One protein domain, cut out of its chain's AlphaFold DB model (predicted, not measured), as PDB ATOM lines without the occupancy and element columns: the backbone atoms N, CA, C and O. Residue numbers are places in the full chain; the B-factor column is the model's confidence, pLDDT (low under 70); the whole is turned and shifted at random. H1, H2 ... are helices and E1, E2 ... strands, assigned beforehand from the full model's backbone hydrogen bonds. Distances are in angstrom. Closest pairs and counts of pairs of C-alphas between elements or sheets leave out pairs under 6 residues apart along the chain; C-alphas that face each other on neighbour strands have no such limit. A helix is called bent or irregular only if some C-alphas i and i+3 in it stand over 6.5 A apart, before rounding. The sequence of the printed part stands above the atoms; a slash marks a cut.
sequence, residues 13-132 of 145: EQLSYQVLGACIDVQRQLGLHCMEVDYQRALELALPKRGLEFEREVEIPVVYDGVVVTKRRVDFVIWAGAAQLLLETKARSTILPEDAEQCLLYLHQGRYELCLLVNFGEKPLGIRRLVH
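What this domain is: This is residues 13 to 132 of the 145 residues of the protein "GxxExxY protein" of Chloroflexi bacterium (UniProt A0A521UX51). A strongly twisted sheet of five strands has H1 and H2 over one face and H3 over the other, three layers, and it curls round H1 and H3. The long, bent hairpin of E1 and E2 reaches one end of the longest axis, with H1 at the other. The 120 printed residues hold H1, H2, E1, E2, E3, H3, E4, E5 in that order; the sheet, E1 E2 E3 E4 E5, is mixed, and the class is mixed. The whole is compact, with a radius of gyration of the C-alphas of 14.0 A and spans of 46 by 33 by 22 A.

Where its parts are: H1, residues 13 to 30, 25.7 A long, begins at C-alpha 13 (-1.696, 3.122, -48.590). H2 is residues 36 to 46, 15.2 A. E1, residues 53 to 64, 30.8 A, bends by 65 degrees at residue 56; E2, residues 67 to 80, 31.2 A, bends by 89 degrees at residue 70. E3 is residues 83 to 90, 23.3 A; H3, 97 to 110, 20.0 A; E4, 114 to 119, 16.4 A. E5, residues 126 to 131, 16.8 A, ends at C-alpha 131 (7.088, 11.043, -45.732).

How they stand to each other: E1, E2 and E3 form a meander, each the antiparallel neighbour of the one before, with N 60 and O 72 at 2.7 A and N 78 and O 85 at 2.9 A. E3, H3 and E4 form a strand-helix-strand unit, two parallel neighbour strands with a helix between, its crossover right-handed; N 88 and O 116 are 2.9 A apart. E4 and E5 are an antiparallel hairpin, N 117 and O 128 at 2.9 A. H1, with residues 22 to 30 alone, touches H2, closest at the C-alphas of Ala 22 and Ala 46, 5.6 A. H3 is apart from both. Every O i to N i+4 pair is within hydrogen-bond range in H1 and H3, and 6 of 7 in H2.

The domain as a whole: The farthest C-alphas, of Gln 29 and Asp 65, are 45.8 A apart. The printed part has no cut and no long link. Its mean pLDDT is 96.7, and no printed residue is under 70.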
ATOM      1  N   GLU A  13      -1.106   3.104 -47.248       91.06
ATOM      2  CA  GLU A  13      -1.696   3.122 -48.590       91.06
ATOM      3  C   GLU A  13      -3.223   3.205 -48.521       91.06
ATOM      4  O   GLU A  13      -3.817   4.129 -49.075       91.06
ATOM      5  N   GLN A  14      -3.844   2.317 -47.742       95.00
ATOM      6  CA  GLN A  14      -5.295   2.283 -47.577       95.00
ATOM      7  C   GLN A  14      -5.838   3.559 -46.917       95.00
ATOM      8  O   GLN A  14      -6.814   4.128 -47.404       95.00
ATOM      9  N   LEU A  15      -5.189   4.044 -45.851       97.12
ATOM     10  CA  LEU A  15      -5.592   5.280 -45.175       97.12
ATOM     11  C   LEU A  15      -5.489   6.486 -46.120       97.12
ATOM     12  O   LEU A  15      -6.433   7.260 -46.251       97.12
ATOM     13  N   SER A  16      -4.373   6.605 -46.843       97.56
ATOM     14  CA  SER A  16      -4.159   7.694 -47.803       97.56
ATOM     15  C   SER A  16      -5.191   7.654 -48.924       97.56
ATOM     16  O   SER A  16      -5.727   8.692 -49.298       97.56
ATOM     17  N   TYR A  17      -5.503   6.462 -49.437       97.38
ATOM     18  CA  TYR A  17      -6.520   6.276 -50.465       97.38
ATOM     19  C   TYR A  17      -7.898   6.764 -50.000       97.38
ATOM     20  O   TYR A  17      -8.576   7.487 -50.732       97.38
ATOM     21  N   GLN A  18      -8.301   6.430 -48.770       98.44
ATOM     22  CA  GLN A  18      -9.581   6.882 -48.221       98.44
ATOM     23  C   GLN A  18      -9.618   8.398 -47.996       98.44
ATOM     24  O   GLN A  18     -10.597   9.043 -48.377       98.44
ATOM     25  N   VAL A  19      -8.546   8.978 -47.449       98.69
ATOM     26  CA  VAL A  19      -8.446  10.428 -47.215       98.69
ATOM     27  C   VAL A  19      -8.485  11.205 -48.532       98.69
ATOM     28  O   VAL A  19      -9.258  12.152 -48.672       98.69
ATOM     29  N   LEU A  20      -7.704  10.787 -49.531       98.69
ATOM     30  CA  LEU A  20      -7.702  11.431 -50.846       98.69
ATOM     31  C   LEU A  20      -9.051  11.273 -51.548       98.69
ATOM     32  O   LEU A  20      -9.533  12.222 -52.161       98.69
ATOM     33  N   GLY A  21      -9.702  10.118 -51.405       98.56
ATOM     34  CA  GLY A  21     -11.061   9.922 -51.891       98.56
ATOM     35  C   GLY A  21     -12.058  10.908 -51.271       98.56
ATOM     36  O   GLY A  21     -12.877  11.468 -52.000       98.56
ATOM     37  N   ALA A  22     -11.967  11.177 -49.961       98.81
ATOM     38  CA  ALA A  22     -12.788  12.198 -49.303       98.81
ATOM     39  C   ALA A  22     -12.540  13.586 -49.910       98.81
ATOM     40  O   ALA A  22     -13.489  14.287 -50.256       98.81
ATOM     41  N   CYS A  23     -11.272  13.957 -50.100       98.75
ATOM     42  CA  CYS A  23     -10.897  15.243 -50.689       98.75
ATOM     43  C   CYS A  23     -11.419  15.389 -52.130       98.75
ATOM     44  O   CYS A  23     -11.957  16.432 -52.491       98.75
ATOM     45  N   ILE A  24     -11.327  14.334 -52.943       98.62
ATOM     46  CA  ILE A  24     -11.845  14.329 -54.319       98.62
ATOM     47  C   ILE A  24     -13.371  14.495 -54.328       98.62
ATOM     48  O   ILE A  24     -13.895  15.300 -55.098       98.62
ATOM     49  N   ASP A  25     -14.093  13.772 -53.467       98.50
ATOM     50  CA  ASP A  25     -15.552  13.892 -53.366       98.50
ATOM     51  C   ASP A  25     -15.989  15.287 -52.908       98.50
ATOM     52  O   ASP A  25     -16.998  15.802 -53.399       98.50
ATOM     53  N   VAL A  26     -15.232  15.893 -51.990       98.62
ATOM     54  CA  VAL A  26     -15.445  17.266 -51.520       98.62
ATOM     55  C   VAL A  26     -15.205  18.266 -52.654       98.62
ATOM     56  O   VAL A  26     -16.093  19.068 -52.937       98.62
ATOM     57  N   GLN A  27     -14.076  18.186 -53.371       98.31
ATOM     58  CA  GLN A  27     -13.803  19.079 -54.504       98.31
ATOM     59  C   GLN A  27     -14.848  18.923 -55.617       98.31
ATOM     60  O   GLN A  27     -15.256  19.909 -56.227       98.31
ATOM     61  N   ARG A  28     -15.316  17.697 -55.884       98.12
ATOM     62  CA  ARG A  28     -16.366  17.450 -56.883       98.12
ATOM     63  C   ARG A  28     -17.677  18.152 -56.523       98.12
ATOM     64  O   ARG A  28     -18.361  18.615 -57.429       98.12
ATOM     65  N   GLN A  29     -18.036  18.185 -55.241       98.19
ATOM     66  CA  GLN A  29     -19.303  18.754 -54.772       98.19
ATOM     67  C   GLN A  29     -19.250  20.272 -54.598       98.19
ATOM     68  O   GLN A  29     -20.193  20.948 -54.992       98.19
ATOM     69  N   LEU A  30     -18.167  20.801 -54.025       97.94
ATOM     70  CA  LEU A  30     -18.031  22.237 -53.767       97.94
ATOM     71  C   LEU A  30     -17.469  23.014 -54.962       97.94
ATOM     72  O   LEU A  30     -17.741  24.201 -55.108       97.94
ATOM     73  N   GLY A  31     -16.713  22.355 -55.841       96.88
ATOM     74  CA  GLY A  31     -16.006  23.017 -56.931       96.88
ATOM     75  C   GLY A  31     -14.754  23.754 -56.452       96.88
ATOM     76  O   GLY A  31     -14.180  23.431 -55.412       96.88
ATOM     77  N   LEU A  32     -14.303  24.711 -57.263       95.88
ATOM     78  CA  LEU A  32     -13.182  25.603 -56.958       95.88
ATOM     79  C   LEU A  32     -13.700  26.916 -56.348       95.88
ATOM     80  O   LEU A  32     -14.887  27.215 -56.444       95.88
ATOM     81  N   HIS A  33     -12.785  27.730 -55.816       94.44
ATOM     82  CA  HIS A  33     -13.037  29.095 -55.320       94.44
ATOM     83  C   HIS A  33     -13.785  29.205 -53.984       94.44
ATOM     84  O   HIS A  33     -14.132  30.315 -53.581       94.44
ATOM     85  N   CYS A  34     -13.986  28.098 -53.266       96.75
ATOM     86  CA  CYS A  34     -14.328  28.166 -51.846       96.75
ATOM     87  C   CYS A  34     -13.094  28.543 -51.014       96.75
ATOM     88  O   CYS A  34     -11.950  28.385 -51.455       96.75
ATOM     89  N   MET A  35     -13.325  29.019 -49.793       97.69
ATOM     90  CA  MET A  35     -12.250  29.269 -48.842       97.69
ATOM     91  C   MET A  35     -11.735  27.940 -48.282       97.69
ATOM     92  O   MET A  35     -12.455  26.945 -48.226       97.69
ATOM     93  N   GLU A  36     -10.491  27.926 -47.804       97.06
ATOM     94  CA  GLU A  36      -9.877  26.740 -47.187       97.06
ATOM     95  C   GLU A  36     -10.762  26.141 -46.080       97.06
ATOM     96  O   GLU A  36     -11.040  24.941 -46.077       97.06
ATOM     97  N   VAL A  37     -11.325  26.999 -45.224       98.12
ATOM     98  CA  VAL A  37     -12.230  26.602 -44.134       98.12
ATOM     99  C   VAL A  37     -13.499  25.886 -44.616       98.12
ATOM    100  O   VAL A  37     -14.023  25.028 -43.905       98.12
ATOM    101  N   ASP A  38     -13.993  26.186 -45.819       98.44
ATOM    102  CA  ASP A  38     -15.185  25.534 -46.368       98.44
ATOM    103  C   ASP A  38     -14.878  24.077 -46.726       98.44
ATOM    104  O   ASP A  38     -15.646  23.171 -46.391       98.44
ATOM    105  N   TYR A  39     -13.710  23.827 -47.328       98.69
ATOM    106  CA  TYR A  39     -13.238  22.472 -47.613       98.69
ATOM    107  C   TYR A  39     -12.973  21.686 -46.328       98.69
ATOM    108  O   TYR A  39     -13.366  20.524 -46.236       98.69
ATOM    109  N   GLN A  40     -12.380  22.314 -45.308       98.69
ATOM    110  CA  GLN A  40     -12.163  21.678 -44.004       98.69
ATOM    111  C   GLN A  40     -13.486  21.273 -43.332       98.69
ATOM    112  O   GLN A  40     -13.607  20.168 -42.799       98.69
ATOM    113  N   ARG A  41     -14.510  22.132 -43.372       98.69
ATOM    114  CA  ARG A  41     -15.849  21.813 -42.840       98.69
ATOM    115  C   ARG A  41     -16.540  20.717 -43.647       98.69
ATOM    116  O   ARG A  41     -17.184  19.841 -43.084       98.69
ATOM    117  N   ALA A  42     -16.370  20.704 -44.965       98.75
ATOM    118  CA  ALA A  42     -16.882  19.613 -45.787       98.75
ATOM    119  C   ALA A  42     -16.166  18.280 -45.506       98.75
ATOM    120  O   ALA A  42     -16.807  17.227 -45.511       98.75
ATOM    121  N   LEU A  43     -14.863  18.314 -45.215       98.81
ATOM    122  CA  LEU A  43     -14.089  17.131 -44.844       98.81
ATOM    123  C   LEU A  43     -14.537  16.528 -43.508       98.81
ATOM    124  O   LEU A  43     -14.598  15.303 -43.423       98.81
ATOM    125  N   GLU A  44     -14.959  17.330 -42.522       98.56
ATOM    126  CA  GLU A  44     -15.572  16.800 -41.285       98.56
ATOM    127  C   GLU A  44     -16.761  15.886 -41.567       98.56
ATOM    128  O   GLU A  44     -16.972  14.890 -40.881       98.56
ATOM    129  N   LEU A  45     -17.547  16.224 -42.588       98.69
ATOM    130  CA  LEU A  45     -18.719  15.454 -42.983       98.69
ATOM    131  C   LEU A  45     -18.354  14.276 -43.895       98.69
ATOM    132  O   LEU A  45     -19.110  13.308 -43.975       98.69
ATOM    133  N   ALA A  46     -17.250  14.368 -44.638       98.69
ATOM    134  CA  ALA A  46     -16.855  13.382 -45.639       98.69
ATOM    135  C   ALA A  46     -15.999  12.245 -45.063       98.69
ATOM    136  O   ALA A  46     -16.182  11.095 -45.464       98.69
ATOM    137  N   LEU A  47     -15.095  12.543 -44.125       98.69
ATOM    138  CA  LEU A  47     -14.182  11.558 -43.537       98.69
ATOM    139  C   LEU A  47     -14.933  10.421 -42.802       98.69
ATOM    140  O   LEU A  47     -14.680   9.258 -43.131       98.69
ATOM    141  N   PRO A  48     -15.941  10.684 -41.938       98.44
ATOM    142  CA  PRO A  48     -16.670   9.618 -41.243       98.44
ATOM    143  C   PRO A  48     -17.466   8.710 -42.182       98.44
ATOM    144  O   PRO A  48     -17.593   7.514 -41.937       98.44
ATOM    145  N   LYS A  49     -17.955   9.241 -43.314       98.00
ATOM    146  CA  LYS A  49     -18.667   8.451 -44.340       98.00
ATOM    147  C   LYS A  49     -17.775   7.391 -44.992       98.00
ATOM    148  O   LYS A  49     -18.285   6.473 -45.626       98.00
ATOM    149  N   ARG A  50     -16.455   7.520 -44.839       97.44
ATOM    150  CA  ARG A  50     -15.445   6.552 -45.285       97.44
ATOM    151  C   ARG A  50     -14.879   5.709 -44.139       97.44
ATOM    152  O   ARG A  50     -13.910   4.987 -44.353       97.44
ATOM    153  N   GLY A  51     -15.477   5.784 -42.947       96.88
ATOM    154  CA  GLY A  51     -15.029   5.056 -41.760       96.88
ATOM    155  C   GLY A  51     -13.706   5.572 -41.192       96.88
ATOM    156  O   GLY A  51     -12.956   4.789 -40.617       96.88
ATOM    157  N   LEU A  52     -13.391   6.852 -41.407       98.44
ATOM    158  CA  LEU A  52     -12.188   7.488 -40.876       98.44
ATOM    159  C   LEU A  52     -12.515   8.286 -39.618       98.44
ATOM    160  O   LEU A  52     -13.493   9.038 -39.591       98.44
ATOM    161  N   GLU A  53     -11.654   8.157 -38.619       98.56
ATOM    162  CA  GLU A  53     -11.663   8.982 -37.417       98.56
ATOM    163  C   GLU A  53     -10.646  10.115 -37.580       98.56
ATOM    164  O   GLU A  53      -9.652   9.976 -38.301       98.56
ATOM    165  N   PHE A  54     -10.919  11.265 -36.967       98.75
ATOM    166  CA  PHE A  54     -10.042  12.422 -37.076       98.75
ATOM    167  C   PHE A  54     -10.169  13.364 -35.879       98.75
ATOM    168  O   PHE A  54     -11.210  13.442 -35.228       98.75
ATOM    169  N   GLU A  55      -9.121  14.151 -35.677       98.50
ATOM    170  CA  GLU A  55      -9.127  15.373 -34.882       98.50
ATOM    171  C   GLU A  55      -8.802  16.554 -35.784       98.50
ATOM    172  O   GLU A  55      -8.067  16.423 -36.767       98.50
ATOM    173  N   ARG A  56      -9.362  17.712 -35.445       97.94
ATOM    174  CA  ARG A  56      -9.159  18.959 -36.175       97.94
ATOM    175  C   ARG A  56      -8.262  19.910 -35.428       97.94
ATOM    176  O   ARG A  56      -8.298  19.958 -34.205       97.94
ATOM    177  N   GLU A  57      -7.567  20.732 -36.206       97.31
ATOM    178  CA  GLU A  57      -6.797  21.862 -35.705       97.31
ATOM    179  C   GLU A  57      -5.837  21.440 -34.573       97.31
ATOM    180  O   GLU A  57      -5.735  22.103 -33.541       97.31
ATOM    181  N   VAL A  58      -5.146  20.313 -34.769       97.62
ATOM    182  CA  VAL A  58      -4.312  19.681 -33.742       97.62
ATOM    183  C   VAL A  58      -3.019  20.466 -33.558       97.62
ATOM    184  O   VAL A  58      -2.327  20.801 -34.523       97.62
ATOM    185  N   GLU A  59      -2.680  20.760 -32.304       97.38
ATOM    186  CA  GLU A  59      -1.446  21.459 -31.966       97.38
ATOM    187  C   GLU A  59      -0.227  20.526 -32.014       97.38
ATOM    188  O   GLU A  59      -0.133  19.551 -31.272       97.38
ATOM    189  N   ILE A  60       0.760  20.880 -32.834       96.06
ATOM    190  CA  ILE A  60       2.072  20.247 -32.911       96.06
ATOM    191  C   ILE A  60       3.090  21.118 -32.157       96.06
ATOM    192  O   ILE A  60       3.296  22.280 -32.533       96.06
ATOM    193  N   PRO A  61       3.741  20.604 -31.097       94.62
ATOM    194  CA  PRO A  61       4.741  21.366 -30.363       94.62
ATOM    195  C   PRO A  61       5.978  21.598 -31.229       94.62
ATOM    196  O   PRO A  61       6.435  20.702 -31.925       94.62
ATOM    197  N   VAL A  62       6.562  22.789 -31.152       93.19
ATOM    198  CA  VAL A  62       7.886  23.071 -31.707       93.19
ATOM    199  C   VAL A  62       8.861  23.106 -30.542       93.19
ATOM    200  O   VAL A  62       8.776  23.978 -29.678       93.19
ATOM    201  N   VAL A  63       9.770  22.138 -30.524       92.88
ATOM    202  CA  VAL A  63      10.767  21.956 -29.472       92.88
ATOM    203  C   VAL A  63      12.117  22.492 -29.937       92.88
ATOM    204  O   VAL A  63      12.577  22.155 -31.030       92.88
ATOM    205  N   TYR A  64      12.747  23.297 -29.089       93.00
ATOM    206  CA  TYR A  64      14.132  23.738 -29.204       93.00
ATOM    207  C   TYR A  64      14.828  23.447 -27.873       93.00
ATOM    208  O   TYR A  64      14.343  23.864 -26.827       93.00
ATOM    209  N   ASP A  65      15.930  22.696 -27.916       92.81
ATOM    210  CA  ASP A  65      16.705  22.304 -26.727       92.81
ATOM    211  C   ASP A  65      15.858  21.653 -25.612       92.81
ATOM    212  O   ASP A  65      15.906  22.017 -24.441       92.81
ATOM    213  N   GLY A  66      14.975  20.725 -25.997       92.81
ATOM    214  CA  GLY A  66      14.063  20.047 -25.066       92.81
ATOM    215  C   GLY A  66      12.914  20.913 -24.533       92.81
ATOM    216  O   GLY A  66      12.024  20.389 -23.866       92.81
ATOM    217  N   VAL A  67      12.873  22.206 -24.862       95.25
ATOM    218  CA  VAL A  67      11.838  23.144 -24.416       95.25
ATOM    219  C   VAL A  67      10.850  23.425 -25.546       95.25
ATOM    220  O   VAL A  67      11.233  23.731 -26.675       95.25
ATOM    221  N   VAL A  68       9.550  23.348 -25.248       96.25
ATOM    222  CA  VAL A  68       8.499  23.775 -26.184       96.25
ATOM    223  C   VAL A  68       8.528  25.298 -26.290       96.25
ATOM    224  O   VAL A  68       8.165  25.994 -25.346       96.25
ATOM    225  N   VAL A  69       8.947  25.820 -27.443       96.88
ATOM    226  CA  VAL A  69       9.036  27.271 -27.687       96.88
ATOM    227  C   VAL A  69       7.754  27.847 -28.277       96.88
ATOM    228  O   VAL A  69       7.449  29.022 -28.093       96.88
ATOM    229  N   THR A  70       6.992  27.031 -29.002       96.56
ATOM    230  CA  THR A  70       5.679  27.402 -29.529       96.56
ATOM    231  C   THR A  70       4.901  26.153 -29.928       96.56
ATOM    232  O   THR A  70       5.425  25.038 -29.883       96.56
ATOM    233  N   LYS A  71       3.654  26.338 -30.352       95.62
ATOM    234  CA  LYS A  71       2.848  25.304 -30.987       95.62
ATOM    235  C   LYS A  71       2.392  25.796 -32.350       95.62
ATOM    236  O   LYS A  71       2.097  26.976 -32.542       95.62
ATOM    237  N   ARG A  72       2.371  24.885 -33.311       94.44
ATOM    238  CA  ARG A  72       1.791  25.094 -34.637       94.44
ATOM    239  C   ARG A  72       0.586  24.195 -34.789       94.44
ATOM    240  O   ARG A  72       0.385  23.315 -33.968       94.44
ATOM    241  N   ARG A  73      -0.232  24.433 -35.802       96.56
ATOM    242  CA  ARG A  73      -1.518  23.762 -35.932       96.56
ATOM    243  C   ARG A  73      -1.613  23.116 -37.297       96.56
ATOM    244  O   ARG A  73      -1.369  23.795 -38.291       96.56
ATOM    245  N   VAL A  74      -1.916  21.825 -37.313       97.69
ATOM    246  CA  VAL A  74      -2.233  21.078 -38.532       97.69
ATOM    247  C   VAL A  74      -3.744  20.962 -38.660       97.69
ATOM    248  O   VAL A  74      -4.438  20.841 -37.648       97.69
ATOM    249  N   ASP A  75      -4.264  20.999 -39.885       98.44
ATOM    250  CA  ASP A  75      -5.715  20.999 -40.094       98.44
ATOM    251  C   ASP A  75      -6.380  19.725 -39.572       98.44
ATOM    252  O   ASP A  75      -7.411  19.811 -38.900       98.44
ATOM    253  N   PHE A  76      -5.789  18.555 -39.849       98.75
ATOM    254  CA  PHE A  76      -6.289  17.279 -39.346       98.75
ATOM    255  C   PHE A  76      -5.182  16.294 -38.978       98.75
ATOM    256  O   PHE A  76      -4.189  16.135 -39.695       98.75
ATOM    257  N   VAL A  77      -5.448  15.525 -37.923       98.56
ATOM    258  CA  VAL A  77      -4.862  14.198 -37.704       98.56
ATOM    259  C   VAL A  77      -5.955  13.183 -38.013       98.56
ATOM    260  O   VAL A  77      -7.039  13.273 -37.450       98.56
ATOM    261  N   ILE A  78      -5.698  12.244 -38.922       98.69
ATOM    262  CA  ILE A  78      -6.694  11.270 -39.393       98.69
ATOM    263  C   ILE A  78      -6.152   9.865 -39.179       98.69
ATOM    264  O   ILE A  78      -5.004   9.596 -39.542       98.69
ATOM    265  N   TRP A  79      -6.969   8.952 -38.657       98.12
ATOM    266  CA  TRP A  79      -6.563   7.570 -38.418       98.12
ATOM    267  C   TRP A  79      -7.639   6.541 -38.771       98.12
ATOM    268  O   TRP A  79      -8.832   6.827 -38.891       98.12
ATOM    269  N   ALA A  80      -7.167   5.313 -38.979       95.69
ATOM    270  CA  ALA A  80      -7.979   4.113 -39.110       95.69
ATOM    271  C   ALA A  80      -7.183   2.927 -38.548       95.69
ATOM    272  O   ALA A  80      -6.104   2.587 -39.047       95.69
ATOM    273  N   GLY A  81      -7.699   2.302 -37.488       92.19
ATOM    274  CA  GLY A  81      -6.945   1.297 -36.738       92.19
ATOM    275  C   GLY A  81      -5.630   1.875 -36.199       92.19
ATOM    276  O   GLY A  81      -5.632   2.907 -35.542       92.19
ATOM    277  N   ALA A  82      -4.501   1.223 -36.494       90.38
ATOM    278  CA  ALA A  82      -3.172   1.652 -36.034       90.38
ATOM    279  C   ALA A  82      -2.454   2.639 -36.980       90.38
ATOM    280  O   ALA A  82      -1.332   3.068 -36.696       90.38
ATOM    281  N   ALA A  83      -3.041   2.955 -38.139       92.88
ATOM    282  CA  ALA A  83      -2.454   3.883 -39.099       92.88
ATOM    283  C   ALA A  83      -3.010   5.290 -38.876       92.88
ATOM    284  O   ALA A  83      -4.221   5.458 -38.765       92.88
ATOM    285  N   GLN A  84      -2.132   6.291 -38.893       96.31
ATOM    286  CA  GLN A  84      -2.494   7.705 -38.817       96.31
ATOM    287  C   GLN A  84      -1.683   8.538 -39.813       96.31
ATOM    288  O   GLN A  84      -0.561   8.164 -40.164       96.31
ATOM    289  N   LEU A  85      -2.241   9.657 -40.264       98.06
ATOM    290  CA  LEU A  85      -1.557  10.646 -41.091       98.06
ATOM    291  C   LEU A  85      -2.031  12.062 -40.776       98.06
ATOM    292  O   LEU A  85      -3.130  12.268 -40.265       98.06
ATOM    293  N   LEU A  86      -1.194  13.030 -41.130       98.62
ATOM    294  CA  LEU A  86      -1.541  14.444 -41.128       98.62
ATOM    295  C   LEU A  86      -2.186  14.825 -42.463       98.62
ATOM    296  O   LEU A  86      -1.703  14.409 -43.519       98.62
ATOM    297  N   LEU A  87      -3.226  15.653 -42.433       98.75
ATOM    298  CA  LEU A  87      -3.766  16.312 -43.620       98.75
ATOM    299  C   LEU A  87      -3.692  17.825 -43.413       98.75
ATOM    300  O   LEU A  87      -4.240  18.341 -42.446       98.75
ATOM    301  N   GLU A  88      -3.028  18.503 -44.343       98.62
ATOM    302  CA  GLU A  88      -2.951  19.960 -44.441       98.62
ATOM    303  C   GLU A  88      -3.650  20.384 -45.737       98.62
ATOM    304  O   GLU A  88      -3.396  19.824 -46.808       98.62
ATOM    305  N   THR A  89      -4.546  21.360 -45.652       98.44
ATOM    306  CA  THR A  89      -5.368  21.818 -46.773       98.44
ATOM    307  C   THR A  89      -4.929  23.193 -47.255       98.44
ATOM    308  O   THR A  89      -4.393  23.997 -46.499       98.44
ATOM    309  N   LYS A  90      -5.109  23.453 -48.550       98.38
ATOM    310  CA  LYS A  90      -4.897  24.751 -49.196       98.38
ATOM    311  C   LYS A  90      -5.995  24.992 -50.224       98.38
ATOM    312  O   LYS A  90      -6.530  24.042 -50.791       98.38
ATOM    313  N   ALA A  91      -6.317  26.252 -50.493       97.44
ATOM    314  CA  ALA A  91      -7.298  26.640 -51.511       97.44
ATOM    315  C   ALA A  91      -6.767  27.790 -52.382       97.44
ATOM    316  O   ALA A  91      -7.302  28.895 -52.379       97.44
ATOM    317  N   ARG A  92      -5.668  27.556 -53.110       95.44
ATOM    318  CA  ARG A  92      -5.004  28.590 -53.927       95.44
ATOM    319  C   ARG A  92      -4.531  28.049 -55.274       95.44
ATOM    320  O   ARG A  92      -4.544  26.847 -55.504       95.44
ATOM    321  N   SER A  93      -4.095  28.928 -56.171       91.62
ATOM    322  CA  SER A  93      -3.678  28.545 -57.528       91.62
ATOM    323  C   SER A  93      -2.451  27.629 -57.574       91.62
ATOM    324  O   SER A  93      -2.278  26.894 -58.541       91.62
ATOM    325  N   THR A  94      -1.568  27.680 -56.573       91.12
ATOM    326  CA  THR A  94      -0.333  26.880 -56.539       91.12
ATOM    327  C   THR A  94       0.132  26.661 -55.102       91.12
ATOM    328  O   THR A  94       0.058  27.576 -54.286       91.12
ATOM    329  N   ILE A  95       0.628  25.466 -54.772       92.94
ATOM    330  CA  ILE A  95       1.316  25.199 -53.498       92.94
ATOM    331  C   ILE A  95       2.714  25.825 -53.512       92.94
ATOM    332  O   ILE A  95       3.455  25.622 -54.472       92.94
ATOM    333  N   LEU A  96       3.103  26.519 -52.440       94.62
ATOM    334  CA  LEU A  96       4.447  27.073 -52.310       94.62
ATOM    335  C   LEU A  96       5.404  26.041 -51.673       94.62
ATOM    336  O   LEU A  96       4.961  25.078 -51.031       94.62
ATOM    337  N   PRO A  97       6.729  26.170 -51.869       94.94
ATOM    338  CA  PRO A  97       7.708  25.308 -51.209       94.94
ATOM    339  C   PRO A  97       7.564  25.282 -49.680       94.94
ATOM    340  O   PRO A  97       7.607  24.201 -49.088       94.94
ATOM    341  N   GLU A  98       7.294  26.435 -49.068       96.25
ATOM    342  CA  GLU A  98       7.225  26.633 -47.618       96.25
ATOM    343  C   GLU A  98       6.094  25.825 -46.969       96.25
ATOM    344  O   GLU A  98       6.205  25.405 -45.820       96.25
ATOM    345  N   ASP A  99       5.015  25.525 -47.698       96.50
ATOM    346  CA  ASP A  99       3.938  24.684 -47.164       96.50
ATOM    347  C   ASP A  99       4.385  23.237 -46.976       96.50
ATOM    348  O   ASP A  99       3.985  22.567 -46.023       96.50
ATOM    349  N   ALA A 100       5.230  22.737 -47.881       96.88
ATOM    350  CA  ALA A 100       5.802  21.409 -47.720       96.88
ATOM    351  C   ALA A 100       6.855  21.389 -46.612       96.88
ATOM    352  O   ALA A 100       6.911  20.417 -45.861       96.88
ATOM    353  N   GLU A 101       7.646  22.452 -46.472       96.44
ATOM    354  CA  GLU A 101       8.591  22.601 -45.362       96.44
ATOM    355  C   GLU A 101       7.869  22.639 -44.008       96.44
ATOM    356  O   GLU A 101       8.281  21.948 -43.076       96.44
ATOM    357  N   GLN A 102       6.734  23.342 -43.916       95.75
ATOM    358  CA  GLN A 102       5.872  23.332 -42.732       95.75
ATOM    359  C   GLN A 102       5.364  21.920 -42.415       95.75
ATOM    360  O   GLN A 102       5.446  21.468 -41.274       95.75
ATOM    361  N   CYS A 103       4.878  21.189 -43.418       97.69
ATOM    362  CA  CYS A 103       4.422  19.816 -43.220       97.69
ATOM    363  C   CYS A 103       5.564  18.896 -42.753       97.69
ATOM    364  O   CYS A 103       5.367  18.081 -41.856       97.69
ATOM    365  N   LEU A 104       6.773  19.035 -43.312       96.88
ATOM    366  CA  LEU A 104       7.954  18.281 -42.871       96.88
ATOM    367  C   LEU A 104       8.336  18.608 -41.421       96.88
ATOM    368  O   LEU A 104       8.663  17.696 -40.660       96.88
ATOM    369  N   LEU A 105       8.237  19.879 -41.019       94.81
ATOM    370  CA  LEU A 105       8.408  20.292 -39.626       94.81
ATOM    371  C   LEU A 105       7.387  19.593 -38.718       94.81
ATOM    372  O   LEU A 105       7.764  19.086 -37.663       94.81
ATOM    373  N   TYR A 106       6.115  19.520 -39.126       96.12
ATOM    374  CA  TYR A 106       5.071  18.848 -38.345       96.12
ATOM    375  C   TYR A 106       5.332  17.351 -38.195       96.12
ATOM    376  O   TYR A 106       5.170  16.808 -37.103       96.12
ATOM    377  N   LEU A 107       5.787  16.690 -39.263       95.75
ATOM    378  CA  LEU A 107       6.170  15.279 -39.214       95.75
ATOM    379  C   LEU A 107       7.298  15.030 -38.214       95.75
ATOM    380  O   LEU A 107       7.177  14.154 -37.359       95.75
ATOM    381  N   HIS A 108       8.360  15.832 -38.286       94.62
ATOM    382  CA  HIS A 108       9.506  15.702 -37.393       94.62
ATOM    383  C   HIS A 108       9.124  15.970 -35.931       94.62
ATOM    384  O   HIS A 108       9.338  15.125 -35.064       94.62
ATOM    385  N   GLN A 109       8.524  17.130 -35.654       94.06
ATOM    386  CA  GLN A 109       8.255  17.563 -34.282       94.06
ATOM    387  C   GLN A 109       7.104  16.788 -33.626       94.06
ATOM    388  O   GLN A 109       7.145  16.520 -32.429       94.06
ATOM    389  N   GLY A 110       6.093  16.395 -34.405       92.56
ATOM    390  CA  GLY A 110       4.951  15.610 -33.934       92.56
ATOM    391  C   GLY A 110       5.173  14.096 -33.965       92.56
ATOM    392  O   GLY A 110       4.279  13.351 -33.580       92.56
ATOM    393  N   ARG A 111       6.342  13.622 -34.425       93.19
ATOM    394  CA  ARG A 111       6.653  12.192 -34.612       93.19
ATOM    395  C   ARG A 111       5.626  11.457 -35.489       93.19
ATOM    396  O   ARG A 111       5.313  10.291 -35.249       93.19
ATOM    397  N   TYR A 112       5.131  12.130 -36.525       95.06
ATOM    398  CA  TYR A 112       4.278  11.534 -37.552       95.06
ATOM    399  C   TYR A 112       5.121  11.112 -38.759       95.06
ATOM    400  O   TYR A 112       6.148  11.710 -39.068       95.06
ATOM    401  N   GLU A 113       4.671  10.090 -39.482       95.75
ATOM    402  CA  GLU A 113       5.418   9.540 -40.625       95.75
ATOM    403  C   GLU A 113       4.908  10.025 -41.983       95.75
ATOM    404  O   GLU A 113       5.622   9.926 -42.982       95.75
ATOM    405  N   LEU A 114       3.673  10.523 -42.046       97.31
ATOM    406  CA  LEU A 114       3.014  10.868 -43.297       97.31
ATOM    407  C   LEU A 114       2.167  12.129 -43.167       97.31
ATOM    408  O   LEU A 114       1.313  12.219 -42.287       97.31
ATOM    409  N   CYS A 115       2.364  13.055 -44.104       98.38
ATOM    410  CA  CYS A 115       1.489  14.198 -44.323       98.38
ATOM    411  C   CYS A 115       1.014  14.219 -45.780       98.38
ATOM    412  O   CYS A 115       1.803  14.032 -46.716       98.38
ATOM    413  N   LEU A 116      -0.285  14.432 -45.965       98.56
ATOM    414  CA  LEU A 116      -0.891  14.780 -47.239       98.56
ATOM    415  C   LEU A 116      -1.137  16.287 -47.246       98.56
ATOM    416  O   LEU A 116      -1.934  16.787 -46.461       98.56
ATOM    417  N   LEU A 117      -0.462  16.997 -48.145       98.62
ATOM    418  CA  LEU A 117      -0.725  18.402 -48.424       98.62
ATOM    419  C   LEU A 117      -1.620  18.477 -49.661       98.62
ATOM    420  O   LEU A 117      -1.201  18.100 -50.760       98.62
ATOM    421  N   VAL A 118      -2.858  18.923 -49.466       98.62
ATOM    422  CA  VAL A 118      -3.911  18.908 -50.483       98.62
ATOM    423  C   VAL A 118      -4.295  20.330 -50.873       98.62
ATOM    424  O   VAL A 118      -4.686  21.124 -50.024       98.62
ATOM    425  N   ASN A 119      -4.237  20.644 -52.167       98.44
ATOM    426  CA  ASN A 119      -4.687  21.918 -52.714       98.44
ATOM    427  C   ASN A 119      -6.011  21.762 -53.466       98.44
ATOM    428  O   ASN A 119      -6.071  21.195 -54.557       98.44
ATOM    429  N   PHE A 120      -7.066  22.326 -52.892       98.56
ATOM    430  CA  PHE A 120      -8.394  22.397 -53.484       98.56
ATOM    431  C   PHE A 120      -8.529  23.488 -54.551       98.56
ATOM    432  O   PHE A 120      -9.509  23.468 -55.292       98.56
ATOM    433  N   GLY A 121      -7.569  24.417 -54.654       97.19
ATOM    434  CA  GLY A 121      -7.605  25.538 -55.599       97.19
ATOM    435  C   GLY A 121      -7.193  25.199 -57.037       97.19
ATOM    436  O   GLY A 121      -7.251  26.072 -57.902       97.19
ATOM    437  N   GLU A 122      -6.817  23.949 -57.312       95.06
ATOM    438  CA  GLU A 122      -6.477  23.440 -58.645       95.06
ATOM    439  C   GLU A 122      -7.354  22.240 -59.026       95.06
ATOM    440  O   GLU A 122      -7.830  21.510 -58.160       95.06
ATOM    441  N   LYS A 123      -7.592  22.034 -60.327       93.19
ATOM    442  CA  LYS A 123      -8.351  20.889 -60.854       93.19
ATOM    443  C   LYS A 123      -7.536  20.206 -61.961       93.19
ATOM    444  O   LYS A 123      -7.277  20.864 -62.969       93.19
ATOM    445  N   PRO A 124      -7.168  18.915 -61.835       95.44
ATOM    446  CA  PRO A 124      -7.506  17.980 -60.749       95.44
ATOM    447  C   PRO A 124      -6.922  18.391 -59.387       95.44
ATOM    448  O   PRO A 124      -6.033  19.228 -59.349       95.44
ATOM    449  N   LEU A 125      -7.446  17.808 -58.299       97.56
ATOM    450  CA  LEU A 125      -7.013  18.068 -56.920       97.56
ATOM    451  C   LEU A 125      -5.485  17.994 -56.787       97.56
ATOM    452  O   LEU A 125      -4.883  16.976 -57.136       97.56
ATOM    453  N   GLY A 126      -4.883  19.040 -56.226       97.38
ATOM    454  CA  GLY A 126      -3.447  19.090 -55.995       97.38
ATOM    455  C   GLY A 126      -3.046  18.244 -54.809       97.38
ATOM    456  O   GLY A 126      -3.620  18.379 -53.731       97.38
ATOM    457  N   ILE A 127      -2.070  17.359 -54.992       97.31
ATOM    458  CA  ILE A 127      -1.663  16.401 -53.961       97.31
ATOM    459  C   ILE A 127      -0.142  16.373 -53.871       97.31
ATOM    460  O   ILE A 127       0.549  16.046 -54.835       97.31
ATOM    461  N   ARG A 128       0.384  16.634 -52.673       97.31
ATOM    462  CA  ARG A 128       1.774  16.345 -52.315       97.31
ATOM    463  C   ARG A 128       1.804  15.390 -51.131       97.31
ATOM    464  O   ARG A 128       1.171  15.623 -50.105       97.31
ATOM    465  N   ARG A 129       2.560  14.304 -51.283       97.25
ATOM    466  CA  ARG A 129       2.775  13.296 -50.244       97.25
ATOM    467  C   ARG A 129       4.160  13.487 -49.639       97.25
ATOM    468  O   ARG A 129       5.153  13.377 -50.353       97.25
ATOM    469  N   LEU A 130       4.220  13.737 -48.336       97.06
ATOM    470  CA  LEU A 130       5.461  13.964 -47.597       97.06
ATOM    471  C   LEU A 130       5.635  12.847 -46.574       97.06
ATOM    472  O   LEU A 130       4.712  12.555 -45.816       97.06
ATOM    473  N   VAL A 131       6.799  12.201 -46.583       94.62
ATOM    474  CA  VAL A 131       7.088  11.043 -45.732       94.62
ATOM    475  C   VAL A 131       8.311  11.341 -44.879       94.62
ATOM    476  O   VAL A 131       9.340  11.772 -45.397       94.62
ATOM    477  N   HIS A 132       8.197  11.067 -43.585       92.00
ATOM    478  CA  HIS A 132       9.295  11.107 -42.634       92.00
ATOM    479  C   HIS A 132       9.493   9.707 -42.056       92.00
ATOM    480  O   HIS A 132       8.594   9.146 -41.437       92.00
TER     481      HIS A 132